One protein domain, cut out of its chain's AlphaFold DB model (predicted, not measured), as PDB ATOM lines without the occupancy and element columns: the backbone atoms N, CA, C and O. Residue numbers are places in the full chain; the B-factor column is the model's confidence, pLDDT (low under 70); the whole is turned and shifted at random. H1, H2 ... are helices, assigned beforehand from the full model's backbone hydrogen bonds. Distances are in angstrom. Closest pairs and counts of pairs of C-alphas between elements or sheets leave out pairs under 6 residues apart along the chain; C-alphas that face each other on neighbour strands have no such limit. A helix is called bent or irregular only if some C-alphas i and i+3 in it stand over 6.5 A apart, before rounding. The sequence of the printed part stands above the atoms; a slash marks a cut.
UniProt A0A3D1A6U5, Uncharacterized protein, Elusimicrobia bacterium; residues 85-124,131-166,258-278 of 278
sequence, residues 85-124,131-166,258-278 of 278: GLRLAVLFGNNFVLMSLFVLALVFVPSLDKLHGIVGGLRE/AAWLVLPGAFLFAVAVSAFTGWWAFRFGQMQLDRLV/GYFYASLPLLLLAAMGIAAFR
ATOM      1  N   GLY A  85     305.817 283.082 368.969       93.75
ATOM      2  CA  GLY A  85     305.152 282.842 370.250       93.75
ATOM      3  C   GLY A  85     305.664 283.761 371.358       93.75
ATOM      4  O   GLY A  85     304.861 284.387 372.041       93.75
ATOM      5  N   LEU A  86     306.985 283.938 371.479       93.56
ATOM      6  CA  LEU A  86     307.562 284.877 372.445       93.56
ATOM      7  C   LEU A  86     307.207 286.335 372.110       93.56
ATOM      8  O   LEU A  86     306.851 287.090 373.011       93.56
ATOM      9  N   ARG A  87     307.211 286.727 370.825       94.56
ATOM     10  CA  ARG A  87     306.765 288.076 370.420       94.56
ATOM     11  C   ARG A  87     305.328 288.347 370.870       94.56
ATOM     12  O   ARG A  87     305.053 289.398 371.436       94.56
ATOM     13  N   LEU A  88     304.426 287.392 370.645       94.38
ATOM     14  CA  LEU A  88     303.031 287.499 371.074       94.38
ATOM     15  C   LEU A  88     302.899 287.484 372.601       94.38
ATOM     16  O   LEU A  88     302.115 288.254 373.140       94.38
ATOM     17  N   ALA A  89     303.688 286.671 373.308       93.38
ATOM     18  CA  ALA A  89     303.672 286.628 374.769       93.38
ATOM     19  C   ALA A  89     304.110 287.961 375.391       93.38
ATOM     20  O   ALA A  89     303.483 288.422 376.335       93.38
ATOM     21  N   VAL A  90     305.126 288.625 374.835       92.81
ATOM     22  CA  VAL A  90     305.558 289.956 375.295       92.81
ATOM     23  C   VAL A  90     304.500 291.026 374.990       92.81
ATOM     24  O   VAL A  90     304.264 291.913 375.807       92.81
ATOM     25  N   LEU A  91     303.831 290.941 373.835       92.31
ATOM     26  CA  LEU A  91     302.813 291.920 373.434       92.31
ATOM     27  C   LEU A  91     301.481 291.763 374.186       92.31
ATOM     28  O   LEU A  91     300.869 292.767 374.542       92.31
ATOM     29  N   PHE A  92     301.030 290.527 374.418       91.12
ATOM     30  CA  PHE A  92     299.689 290.221 374.936       91.12
ATOM     31  C   PHE A  92     299.680 289.588 376.333       91.12
ATOM     32  O   PHE A  92     298.644 289.590 376.988       91.12
ATOM     33  N   GLY A  93     300.810 289.073 376.820       87.94
ATOM     34  CA  GLY A  93     300.926 288.432 378.136       87.94
ATOM     35  C   GLY A  93     301.047 289.410 379.306       87.94
ATOM     36  O   GLY A  93     301.309 288.992 380.431       87.94
ATOM     37  N   ASN A  94     300.877 290.713 379.071       88.56
ATOM     38  CA  ASN A  94     300.838 291.696 380.143       88.56
ATOM     39  C   ASN A  94     299.538 291.527 380.948       88.56
ATOM     40  O   ASN A  94     298.443 291.661 380.398       88.56
ATOM     41  N   ASN A  95     299.662 291.305 382.261       87.00
ATOM     42  CA  ASN A  95     298.530 291.188 383.185       87.00
ATOM     43  C   ASN A  95     297.530 292.340 383.039       87.00
ATOM     44  O   ASN A  95     296.334 292.129 383.193       87.00
ATOM     45  N   PHE A  96     297.994 293.542 382.699       84.44
ATOM     46  CA  PHE A  96     297.125 294.698 382.511       84.44
ATOM     47  C   PHE A  96     296.146 294.533 381.338       84.44
ATOM     48  O   PHE A  96     294.985 294.910 381.458       84.44
ATOM     49  N   VAL A  97     296.585 293.910 380.236       84.44
ATOM     50  CA  VAL A  97     295.719 293.588 379.087       84.44
ATOM     51  C   VAL A  97     294.699 292.525 379.479       84.44
ATOM     52  O   VAL A  97     293.523 292.638 379.160       84.44
ATOM     53  N   LEU A  98     295.133 291.496 380.209       86.19
ATOM     54  CA  LEU A  98     294.232 290.434 380.660       86.19
ATOM     55  C   LEU A  98     293.178 290.965 381.639       86.19
ATOM     56  O   LEU A  98     292.005 290.616 381.527       86.19
ATOM     57  N   MET A  99     293.575 291.843 382.561       87.62
ATOM     58  CA  MET A  99     292.657 292.484 383.500       87.62
ATOM     59  C   MET A  99     291.677 293.422 382.793       87.62
ATOM     60  O   MET A  99     290.497 293.404 383.133       87.62
ATOM     61  N   SER A 100     292.109 294.201 381.793       88.00
ATOM     62  CA  SER A 100     291.189 295.082 381.060       88.00
ATOM     63  C   SER A 100     290.145 294.290 380.271       88.00
ATOM     64  O   SER A 100     288.964 294.622 380.320       88.00
ATOM     65  N   LEU A 101     290.542 293.184 379.632       85.31
ATOM     66  CA  LEU A 101     289.613 292.268 378.963       85.31
ATOM     67  C   LEU A 101     288.629 291.627 379.947       85.31
ATOM     68  O   LEU A 101     287.443 291.512 379.645       85.31
ATOM     69  N   PHE A 102     289.102 291.237 381.132       86.56
ATOM     70  CA  PHE A 102     288.250 290.661 382.168       86.56
ATOM     71  C   PHE A 102     287.224 291.669 382.703       86.56
ATOM     72  O   PHE A 102     286.042 291.347 382.810       86.56
ATOM     73  N   VAL A 103     287.643 292.907 382.978       86.19
ATOM     74  CA  VAL A 103     286.736 293.991 383.387       86.19
ATOM     75  C   VAL A 103     285.713 294.281 382.291       86.19
ATOM     76  O   VAL A 103     284.526 294.411 382.587       86.19
ATOM     77  N   LEU A 104     286.139 294.318 381.025       86.12
ATOM     78  CA  LEU A 104     285.233 294.505 379.897       86.12
ATOM     79  C   LEU A 104     284.178 293.394 379.837       86.12
ATOM     80  O   LEU A 104     282.997 293.693 379.683       86.12
ATOM     81  N   ALA A 105     284.580 292.133 380.017       85.56
ATOM     82  CA  ALA A 105     283.664 290.996 380.060       85.56
ATOM     83  C   ALA A 105     282.637 291.126 381.198       85.56
ATOM     84  O   ALA A 105     281.438 290.961 380.970       85.56
ATOM     85  N   LEU A 106     283.098 291.470 382.407       86.12
ATOM     86  CA  LEU A 106     282.245 291.640 383.587       86.12
ATOM     87  C   LEU A 106     281.236 292.781 383.439       86.12
ATOM     88  O   LEU A 106     280.117 292.659 383.925       86.12
ATOM     89  N   VAL A 107     281.613 293.882 382.786       85.31
ATOM     90  CA  VAL A 107     280.703 295.012 382.541       85.31
ATOM     91  C   VAL A 107     279.746 294.704 381.390       85.31
ATOM     92  O   VAL A 107     278.574 295.083 381.432       85.31
ATOM     93  N   PHE A 108     280.217 294.009 380.357       85.50
ATOM     94  CA  PHE A 108     279.441 293.791 379.145       85.50
ATOM     95  C   PHE A 108     278.311 292.782 379.315       85.50
ATOM     96  O   PHE A 108     277.204 293.049 378.856       85.50
ATOM     97  N   VAL A 109     278.560 291.647 379.977       84.12
ATOM     98  CA  VAL A 109     277.558 290.574 380.096       84.12
ATOM     99  C   VAL A 109     276.258 291.068 380.757       84.12
ATOM    100  O   VAL A 109     275.210 290.937 380.132       84.12
ATOM    101  N   PRO A 110     276.282 291.743 381.926       82.19
ATOM    102  CA  PRO A 110     275.068 292.314 382.520       82.19
ATOM    103  C   PRO A 110     274.436 293.415 381.662       82.19
ATOM    104  O   PRO A 110     273.226 293.638 381.714       82.19
ATOM    105  N   SER A 111     275.259 294.137 380.893       83.88
ATOM    106  CA  SER A 111     274.778 295.210 380.022       83.88
ATOM    107  C   SER A 111     273.969 294.661 378.850       83.88
ATOM    108  O   SER A 111     272.994 295.300 378.467       83.88
ATOM    109  N   LEU A 112     274.317 293.483 378.315       83.19
ATOM    110  CA  LEU A 112     273.573 292.831 377.233       83.19
ATOM    111  C   LEU A 112     272.149 292.447 377.641       83.19
ATOM    112  O   LEU A 112     271.211 292.807 376.931       83.19
ATOM    113  N   ASP A 113     271.980 291.796 378.795       80.62
ATOM    114  CA  ASP A 113     270.656 291.396 379.297       80.62
ATOM    115  C   ASP A 113     269.732 292.613 379.449       80.62
ATOM    116  O   ASP A 113     268.548 292.590 379.102       80.62
ATOM    117  N   LYS A 114     270.287 293.731 379.929       82.06
ATOM    118  CA  LYS A 114     269.554 294.996 380.042       82.06
ATOM    119  C   LYS A 114     269.235 295.603 378.679       82.06
ATOM    120  O   LYS A 114     268.144 296.140 378.515       82.06
ATOM    121  N   LEU A 115     270.144 295.501 377.711       81.69
ATOM    122  CA  LEU A 115     269.958 296.021 376.354       81.69
ATOM    123  C   LEU A 115     268.844 295.278 375.606       81.69
ATOM    124  O   LEU A 115     268.048 295.904 374.913       81.69
ATOM    125  N   HIS A 116     268.725 293.966 375.808       80.81
ATOM    126  CA  HIS A 116     267.590 293.178 375.314       80.81
ATOM    127  C   HIS A 116     266.261 293.661 375.901       80.81
ATOM    128  O   HIS A 116     265.291 293.856 375.166       80.81
ATOM    129  N   GLY A 117     266.240 293.973 377.201       79.44
ATOM    130  CA  GLY A 117     265.096 294.618 377.849       79.44
ATOM    131  C   GLY A 117     264.716 295.970 377.226       79.44
ATOM    132  O   GLY A 117     263.529 296.261 377.103       79.44
ATOM    133  N   ILE A 118     265.692 296.772 376.770       75.12
ATOM    134  CA  ILE A 118     265.446 298.052 376.066       75.12
ATOM    135  C   ILE A 118     264.699 297.814 374.763       75.12
ATOM    136  O   ILE A 118     263.714 298.493 374.480       75.12
ATOM    137  N   VAL A 119     265.180 296.865 373.959       80.75
ATOM    138  CA  VAL A 119     264.584 296.560 372.654       80.75
ATOM    139  C   VAL A 119     263.150 296.048 372.826       80.75
ATOM    140  O   VAL A 119     262.278 296.414 372.039       80.75
ATOM    141  N   GLY A 120     262.884 295.280 373.889       81.81
ATOM    142  CA  GLY A 120     261.531 294.880 374.286       81.81
ATOM    143  C   GLY A 120     260.651 296.065 374.700       81.81
ATOM    144  O   GLY A 120     259.583 296.259 374.128       81.81
ATOM    145  N   GLY A 121     261.114 296.908 375.629       78.12
ATOM    146  CA  GLY A 121     260.344 298.049 376.145       78.12
ATOM    147  C   GLY A 121     260.069 299.150 375.110       78.12
ATOM    148  O   GLY A 121     259.004 299.760 375.121       78.12
ATOM    149  N   LEU A 122     260.975 299.363 374.147       80.31
ATOM    150  CA  LEU A 122     260.739 300.244 372.990       80.31
ATOM    151  C   LEU A 122     259.514 299.818 372.174       80.31
ATOM    152  O   LEU A 122     258.846 300.666 371.583       80.31
ATOM    153  N   ARG A 123     259.212 298.517 372.149       81.06
ATOM    154  CA  ARG A 123     258.048 297.963 371.457       81.06
ATOM    155  C   ARG A 123     256.742 298.195 372.222       81.06
ATOM    156  O   ARG A 123     255.690 298.254 371.593       81.06
ATOM    157  N   GLU A 124     256.815 298.338 373.543       83.00
ATOM    158  CA  GLU A 124     255.662 298.481 374.446       83.00
ATOM    159  C   GLU A 124     255.364 299.944 374.831       83.00
ATOM    160  O   GLU A 124     254.326 300.229 375.422       83.00
ATOM    161  N   ALA A 131     266.607 307.687 385.569       72.88
ATOM    162  CA  ALA A 131     268.013 308.096 385.433       72.88
ATOM    163  C   ALA A 131     269.002 306.912 385.353       72.88
ATOM    164  O   ALA A 131     270.052 307.024 384.721       72.88
ATOM    165  N   ALA A 132     268.648 305.757 385.925       73.25
ATOM    166  CA  ALA A 132     269.431 304.526 385.840       73.25
ATOM    167  C   ALA A 132     269.655 304.045 384.388       73.25
ATOM    168  O   ALA A 132     270.681 303.427 384.100       73.25
ATOM    169  N   TRP A 133     268.749 304.377 383.462       73.75
ATOM    170  CA  TRP A 133     268.846 303.998 382.049       73.75
ATOM    171  C   TRP A 133     269.909 304.763 381.265       73.75
ATOM    172  O   TRP A 133     270.486 304.201 380.341       73.75
ATOM    173  N   LEU A 134     270.203 306.015 381.625       78.88
ATOM    174  CA  LEU A 134     271.268 306.794 380.974       78.88
ATOM    175  C   LEU A 134     272.655 306.430 381.516       78.88
ATOM    176  O   LEU A 134     273.652 306.524 380.797       78.88
ATOM    177  N   VAL A 135     272.721 305.974 382.769       82.25
ATOM    178  CA  VAL A 135     273.981 305.607 383.427       82.25
ATOM    179  C   VAL A 135     274.590 304.349 382.807       82.25
ATOM    180  O   VAL A 135     275.805 304.298 382.638       82.25
ATOM    181  N   LEU A 136     273.781 303.354 382.427       81.50
ATOM    182  CA  LEU A 136     274.287 302.074 381.917       81.50
ATOM    183  C   LEU A 136     275.036 302.191 380.571       81.50
ATOM    184  O   LEU A 136     276.186 301.749 380.516       81.50
ATOM    185  N   PRO A 137     274.489 302.823 379.511       81.06
ATOM    186  CA  PRO A 137     275.232 303.042 378.270       81.06
ATOM    187  C   PRO A 137     276.483 303.896 378.488       81.06
ATOM    188  O   PRO A 137     277.532 303.606 377.918       81.06
ATOM    189  N   GLY A 138     276.395 304.917 379.348       85.69
ATOM    190  CA  GLY A 138     277.539 305.756 379.703       85.69
ATOM    191  C   GLY A 138     278.659 304.959 380.376       85.69
ATOM    192  O   GLY A 138     279.812 305.039 379.953       85.69
ATOM    193  N   ALA A 139     278.322 304.139 381.374       84.88
ATOM    194  CA  ALA A 139     279.264 303.262 382.065       84.88
ATOM    195  C   ALA A 139     279.877 302.224 381.117       84.88
ATOM    196  O   ALA A 139     281.081 301.973 381.177       84.88
ATOM    197  N   PHE A 140     279.078 301.666 380.206       85.56
ATOM    198  CA  PHE A 140     279.559 300.742 379.186       85.56
ATOM    199  C   PHE A 140     280.568 301.408 378.238       85.56
ATOM    200  O   PHE A 140     281.684 300.912 378.079       85.56
ATOM    201  N   LEU A 141     280.223 302.560 377.651       88.69
ATOM    202  CA  LEU A 141     281.123 303.304 376.765       88.69
ATOM    203  C   LEU A 141     282.402 303.734 377.488       88.69
ATOM    204  O   LEU A 141     283.492 303.638 376.921       88.69
ATOM    205  N   PHE A 142     282.290 304.152 378.749       89.00
ATOM    206  CA  PHE A 142     283.439 304.468 379.587       89.00
ATOM    207  C   PHE A 142     284.342 303.245 379.798       89.00
ATOM    208  O   PHE A 142     285.550 303.337 379.591       89.00
ATOM    209  N   ALA A 143     283.774 302.082 380.132       87.44
ATOM    210  CA  ALA A 143     284.530 300.843 380.299       87.44
ATOM    211  C   ALA A 143     285.236 300.415 379.001       87.44
ATOM    212  O   ALA A 143     286.404 300.019 379.043       87.44
ATOM    213  N   VAL A 144     284.577 300.550 377.845       88.75
ATOM    214  CA  VAL A 144     285.181 300.303 376.523       88.75
ATOM    215  C   VAL A 144     286.340 301.265 376.266       88.75
ATOM    216  O   VAL A 144     287.423 300.821 375.886       88.75
ATOM    217  N   ALA A 145     286.152 302.564 376.511       92.06
ATOM    218  CA  ALA A 145     287.183 303.578 376.300       92.06
ATOM    219  C   ALA A 145     288.413 303.344 377.193       92.06
ATOM    220  O   ALA A 145     289.543 303.349 376.703       92.06
ATOM    221  N   VAL A 146     288.200 303.065 378.485       90.12
ATOM    222  CA  VAL A 146     289.274 302.712 379.425       90.12
ATOM    223  C   VAL A 146     289.978 301.433 378.973       90.12
ATOM    224  O   VAL A 146     291.206 301.395 378.935       90.12
ATOM    225  N   SER A 147     289.237 300.402 378.561       88.06
ATOM    226  CA  SER A 147     289.814 299.135 378.088       88.06
ATOM    227  C   SER A 147     290.651 299.313 376.818       88.06
ATOM    228  O   SER A 147     291.749 298.766 376.712       88.06
ATOM    229  N   ALA A 148     290.187 300.132 375.872       90.31
ATOM    230  CA  ALA A 148     290.923 300.450 374.652       90.31
ATOM    231  C   ALA A 148     292.198 301.254 374.947       90.31
ATOM    232  O   ALA A 148     293.270 300.920 374.440       90.31
ATOM    233  N   PHE A 149     292.109 302.275 375.806       92.81
ATOM    234  CA  PHE A 149     293.257 303.089 376.206       92.81
ATOM    235  C   PHE A 149     294.321 302.256 376.931       92.81
ATOM    236  O   PHE A 149     295.504 302.307 376.589       92.81
ATOM    237  N   THR A 150     293.896 301.446 377.900       89.56
ATOM    238  CA  THR A 150     294.779 300.561 378.672       89.56
ATOM    239  C   THR A 150     295.414 299.480 377.800       89.56
ATOM    240  O   THR A 150     296.617 299.235 377.913       89.56
ATOM    241  N   GLY A 151     294.648 298.891 376.876       88.62
ATOM    242  CA  GLY A 151     295.149 297.942 375.883       88.62
ATOM    243  C   GLY A 151     296.181 298.567 374.942       88.62
ATOM    244  O   GLY A 151     297.259 298.005 374.750       88.62
ATOM    245  N   TRP A 152     295.907 299.763 374.411       91.75
ATOM    246  CA  TRP A 152     296.851 300.501 373.567       91.75
ATOM    247  C   TRP A 152     298.144 300.844 374.312       91.75
ATOM    248  O   TRP A 152     299.239 300.616 373.790       91.75
ATOM    249  N   TRP A 153     298.039 301.335 375.549       93.19
ATOM    250  CA  TRP A 153     299.196 301.646 376.387       93.19
ATOM    251  C   TRP A 153     300.060 300.408 376.650       93.19
ATOM    252  O   TRP A 153     301.279 300.439 376.455       93.19
ATOM    253  N   ALA A 154     299.436 299.297 377.041       90.38
ATOM    254  CA  ALA A 154     300.139 298.043 377.281       90.38
ATOM    255  C   ALA A 154     300.803 297.501 376.009       90.38
ATOM    256  O   ALA A 154     301.950 297.060 376.067       90.38
ATOM    257  N   PHE A 155     300.138 297.606 374.856       90.88
ATOM    258  CA  PHE A 155     300.709 297.223 373.567       90.88
ATOM    259  C   PHE A 155     301.939 298.067 373.212       90.88
ATOM    260  O   PHE A 155     302.976 297.524 372.829       90.88
ATOM    261  N   ARG A 156     301.872 299.394 373.393       94.19
ATOM    262  CA  ARG A 156     303.014 300.302 373.183       94.19
ATOM    263  C   ARG A 156     304.187 299.947 374.089       94.19
ATOM    264  O   ARG A 156     305.331 299.953 373.639       94.19
ATOM    265  N   PHE A 157     303.911 299.603 375.341       92.25
ATOM    266  CA  PHE A 157     304.941 299.159 376.272       92.25
ATOM    267  C   PHE A 157     305.544 297.804 375.867       92.25
ATOM    268  O   PHE A 157     306.766 297.657 375.865       92.25
ATOM    269  N   GLY A 158     304.716 296.852 375.430       92.81
ATOM    270  CA  GLY A 158     305.167 295.568 374.886       92.81
ATOM    271  C   GLY A 158     306.060 295.740 373.655       92.81
ATOM    272  O   GLY A 158     307.097 295.090 373.551       92.81
ATOM    273  N   GLN A 159     305.738 296.679 372.758       94.81
ATOM    274  CA  GLN A 159     306.608 297.025 371.627       94.81
ATOM    275  C   GLN A 159     307.972 297.551 372.086       94.81
ATOM    276  O   GLN A 159     308.989 297.164 371.517       94.81
ATOM    277  N   MET A 160     308.014 298.400 373.119       94.06
ATOM    278  CA  MET A 160     309.282 298.889 373.674       94.06
ATOM    279  C   MET A 160     310.116 297.757 374.276       94.06
ATOM    280  O   MET A 160     311.334 297.777 374.162       94.06
ATOM    281  N   GLN A 161     309.494 296.768 374.916       93.62
ATOM    282  CA  GLN A 161     310.213 295.596 375.422       93.62
ATOM    283  C   GLN A 161     310.719 294.700 374.292       93.62
ATOM    284  O   GLN A 161     311.847 294.216 374.346       93.62
ATOM    285  N   LEU A 162     309.906 294.515 373.251       94.25
ATOM    286  CA  LEU A 162     310.287 293.755 372.069       94.25
ATOM    287  C   LEU A 162     311.492 294.387 371.369       94.25
ATOM    288  O   LEU A 162     312.419 293.681 370.989       94.25
ATOM    289  N   ASP A 163     311.495 295.712 371.242       94.75
ATOM    290  CA  ASP A 163     312.614 296.475 370.694       94.75
ATOM    291  C   ASP A 163     313.910 296.206 371.472       94.75
ATOM    292  O   ASP A 163     314.934 295.890 370.867       94.75
ATOM    293  N   ARG A 164     313.845 296.198 372.812       94.12
ATOM    294  CA  ARG A 164     314.993 295.831 373.657       94.12
ATOM    295  C   ARG A 164     315.469 294.412 373.361       94.12
ATOM    296  O   ARG A 164     316.652 294.203 373.139       94.12
ATOM    297  N   LEU A 165     314.562 293.443 373.289       93.56
ATOM    298  CA  LEU A 165     314.920 292.050 373.007       93.56
ATOM    299  C   LEU A 165     315.551 291.850 371.619       93.56
ATOM    300  O   LEU A 165     316.413 290.989 371.456       93.56
ATOM    301  N   VAL A 166     315.120 292.614 370.612       93.75
ATOM    302  CA  VAL A 166     315.621 292.478 369.235       93.75
ATOM    303  C   VAL A 166     316.946 293.214 369.046       93.75
ATOM    304  O   VAL A 166     317.867 292.662 368.440       93.75
ATOM    305  N   GLY A 258     301.870 282.725 374.112       91.56
ATOM    306  CA  GLY A 258     301.666 283.937 373.318       91.56
ATOM    307  C   GLY A 258     300.471 283.844 372.366       91.56
ATOM    308  O   GLY A 258     299.711 284.801 372.244       91.56
ATOM    309  N   TYR A 259     300.265 282.686 371.733       95.38
ATOM    310  CA  TYR A 259     299.100 282.459 370.871       95.38
ATOM    311  C   TYR A 259     297.809 282.386 371.683       95.38
ATOM    312  O   TYR A 259     296.800 282.955 371.274       95.38
ATOM    313  N   PHE A 260     297.857 281.743 372.853       94.06
ATOM    314  CA  PHE A 260     296.723 281.697 373.769       94.06
ATOM    315  C   PHE A 260     296.289 283.113 374.180       94.06
ATOM    316  O   PHE A 260     295.133 283.479 373.964       94.06
ATOM    317  N   TYR A 261     297.218 283.952 374.649       91.31
ATOM    318  CA  TYR A 261     296.919 285.340 375.016       91.31
ATOM    319  C   TYR A 261     296.400 286.169 373.839       91.31
ATOM    320  O   TYR A 261     295.459 286.940 374.009       91.31
ATOM    321  N   ALA A 262     296.955 285.985 372.640       91.44
ATOM    322  CA  ALA A 262     296.480 286.673 371.440       91.44
ATOM    323  C   ALA A 262     295.069 286.225 371.004       91.44
ATOM    324  O   ALA A 262     294.341 287.006 370.394       91.44
ATOM    325  N   SER A 263     294.671 284.988 371.315       93.94
ATOM    326  CA  SER A 263     293.344 284.455 370.981       93.94
ATOM    327  C   SER A 263     292.243 284.893 371.951       93.94
ATOM    328  O   SER A 263     291.094 285.022 371.534       93.94
ATOM    329  N   LEU A 264     292.577 285.178 373.217       91.38
ATOM    330  CA  LEU A 264     291.603 285.543 374.255       91.38
ATOM    331  C   LEU A 264     290.693 286.727 373.874       91.38
ATOM    332  O   LEU A 264     289.482 286.578 374.028       91.38
ATOM    333  N   PRO A 265     291.194 287.861 373.338       86.88
ATOM    334  CA  PRO A 265     290.328 288.955 372.899       86.88
ATOM    335  C   PRO A 265     289.326 288.528 371.823       86.88
ATOM    336  O   PRO A 265     288.165 288.919 371.874       86.88
ATOM    337  N   LEU A 266     289.758 287.708 370.860       91.25
ATOM    338  CA  LEU A 266     288.904 287.246 369.763       91.25
ATOM    339  C   LEU A 266     287.832 286.278 370.264       91.25
ATOM    340  O   LEU A 266     286.672 286.401 369.880       91.25
ATOM    341  N   LEU A 267     288.209 285.351 371.147       93.25
ATOM    342  CA  LEU A 267     287.272 284.429 371.787       93.25
ATOM    343  C   LEU A 267     286.256 285.179 372.647       93.25
ATOM    344  O   LEU A 267     285.070 284.858 372.607       93.25
ATOM    345  N   LEU A 268     286.701 286.202 373.380       89.31
ATOM    346  CA  LEU A 268     285.821 287.038 374.183       89.31
ATOM    347  C   LEU A 268     284.836 287.806 373.297       89.31
ATOM    348  O   LEU A 268     283.637 287.744 373.541       89.31
ATOM    349  N   LEU A 269     285.310 288.453 372.229       87.00
ATOM    350  CA  LEU A 269     284.447 289.146 371.266       87.00
ATOM    351  C   LEU A 269     283.453 288.195 370.584       87.00
ATOM    352  O   LEU A 269     282.296 288.558 370.390       87.00
ATOM    353  N   ALA A 270     283.869 286.972 370.254       92.25
ATOM    354  CA  ALA A 270     282.978 285.960 369.696       92.25
ATOM    355  C   ALA A 270     281.899 285.534 370.705       92.25
ATOM    356  O   ALA A 270     280.722 285.490 370.356       92.25
ATOM    357  N   ALA A 271     282.276 285.281 371.963       89.44
ATOM    358  CA  ALA A 271     281.336 284.950 373.033       89.44
ATOM    359  C   ALA A 271     280.339 286.091 373.286       89.44
ATOM    360  O   ALA A 271     279.142 285.849 373.419       89.44
ATOM    361  N   MET A 272     280.826 287.333 373.279       85.12
ATOM    362  CA  MET A 272     280.019 288.550 373.365       85.12
ATOM    363  C   MET A 272     279.026 288.656 372.203       85.12
ATOM    364  O   MET A 272     277.857 288.957 372.425       85.12
ATOM    365  N   GLY A 273     279.470 288.373 370.976       88.19
ATOM    366  CA  GLY A 273     278.601 288.341 369.800       88.19
ATOM    367  C   GLY A 273     277.500 287.292 369.935       88.19
ATOM    368  O   GLY A 273     276.332 287.617 369.776       88.19
ATOM    369  N   ILE A 274     277.852 286.057 370.302       90.44
ATOM    370  CA  ILE A 274     276.882 284.968 370.500       90.44
ATOM    371  C   ILE A 274     275.861 285.329 371.587       90.44
ATOM    372  O   ILE A 274     274.669 285.117 371.388       90.44
ATOM    373  N   ALA A 275     276.313 285.897 372.709       84.94
ATOM    374  CA  ALA A 275     275.432 286.334 373.790       84.94
ATOM    375  C   ALA A 275     274.475 287.452 373.349       84.94
ATOM    376  O   ALA A 275     273.333 287.473 373.783       84.94
ATOM    377  N   ALA A 276     274.907 288.349 372.460       82.44
ATOM    378  CA  ALA A 276     274.059 289.426 371.958       82.44
ATOM    379  C   ALA A 276     272.931 288.941 371.023       82.44
ATOM    380  O   ALA A 276     271.923 289.635 370.912       82.44
ATOM    381  N   PHE A 277     273.093 287.789 370.359       86.56
ATOM    382  CA  PHE A 277     272.105 287.219 369.425       86.56
ATOM    383  C   PHE A 277     271.168 286.172 370.042       86.56
ATOM    384  O   PHE A 277     270.259 285.707 369.352       86.56
ATOM    385  N   ARG A 278     271.412 285.763 371.287       81.19
ATOM    386  CA  ARG A 278     270.565 284.810 372.007       81.19
ATOM    387  C   ARG A 278     269.412 285.527 372.689       81.19
ATOM    388  O   ARG A 278     268.301 284.957 372.661       81.19
TER     389      ARG A 278
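What this domain is: This is residues 85 to 124, 131 to 166 and 258 to 278 of the 278 residues of an uncharacterized protein of Elusimicrobia bacterium (UniProt A0A3D1A6U5). Three long helices lie roughly side by side in one thin layer, with H2 in the middle between H3 and H4. The short H1 sits at one end, bridging H3 and the first residues of H4, while residues 119 to 124 of H2 stick out beyond the other end. The printed part has 97 residues with four named helices, in the order H1, H2, H3, H4, and no named strand; its class is all helix. It is loose, with a radius of gyration of the C-alphas of 16.6 A, and its outline is a rod spanning 60 by 26 by 15 A.

How they stand to each other: The longest helix, H3, residues 132 to 166, touches H2, residues 95 to 124, at a shallow tilt of 26 degrees, opposite ways; the closest C-alphas are those of Ser 100 and Ser 147, 5.2 A apart. With residues 101 to 112 alone, H2 touches H4, residues 258 to 277, at a shallow tilt of 9 degrees, the same way; the closest C-alphas, of Leu 112 and Ala 276, are 6.3 A apart. H3 and H4 are apart. H1, residues 85 to 92, touches residues 154 to 162 of H3 alone, at a steep tilt of 41 degrees, opposite ways, with the C-alphas of Leu 91 and Gly 158 closest at 4.6 A. H1 also touches residues 258 to 262 of H4 alone, at a steep tilt of 53 degrees, the same way, with the C-alphas of Ala 89 and Gly 258 closest at 3.7 A. The helix packing is part aligned, part crossed. H1 and H2 are close but not clearly touching, with 1 pair of C-alphas within 8 A. Every O i to N i+4 pair is within hydrogen-bond range in H1; the counts are 22 of 26 in H2, 29 of 31 in H3 and 14 of 16 in H4.

Where its parts are: H3 is 50.5 A long, from C-alpha 132 at (269.431, 304.526, 385.840) to C-alpha 166 at (315.621, 292.478, 369.235). H2 is 44.4 A long, with a kink of 31 degrees near residue 110. H4 is 30.0 A long, with a kink of 27 degrees near residue 266, and ends at C-alpha 277 at (272.105, 287.219, 369.425); it is irregular, but only just, with C-alphas 262 and 265 6.7 A apart. H1 is 10.3 A long and begins at C-alpha 85 at (305.152, 282.842, 370.250).

The domain as a whole: The C-alphas farthest apart, of Glu 124 and Val 166, are 60.5 A apart. Residues 125 to 130 are not printed, a gap of 19.1 A from C-alpha 124 to C-alpha 131; residues 167 to 257 are not printed, a gap of 16.9 A from C-alpha 166 to C-alpha 258. The link from H1 to H2 is tight. The mean pLDDT of the printed part is 87.5, and no printed residue is under 70.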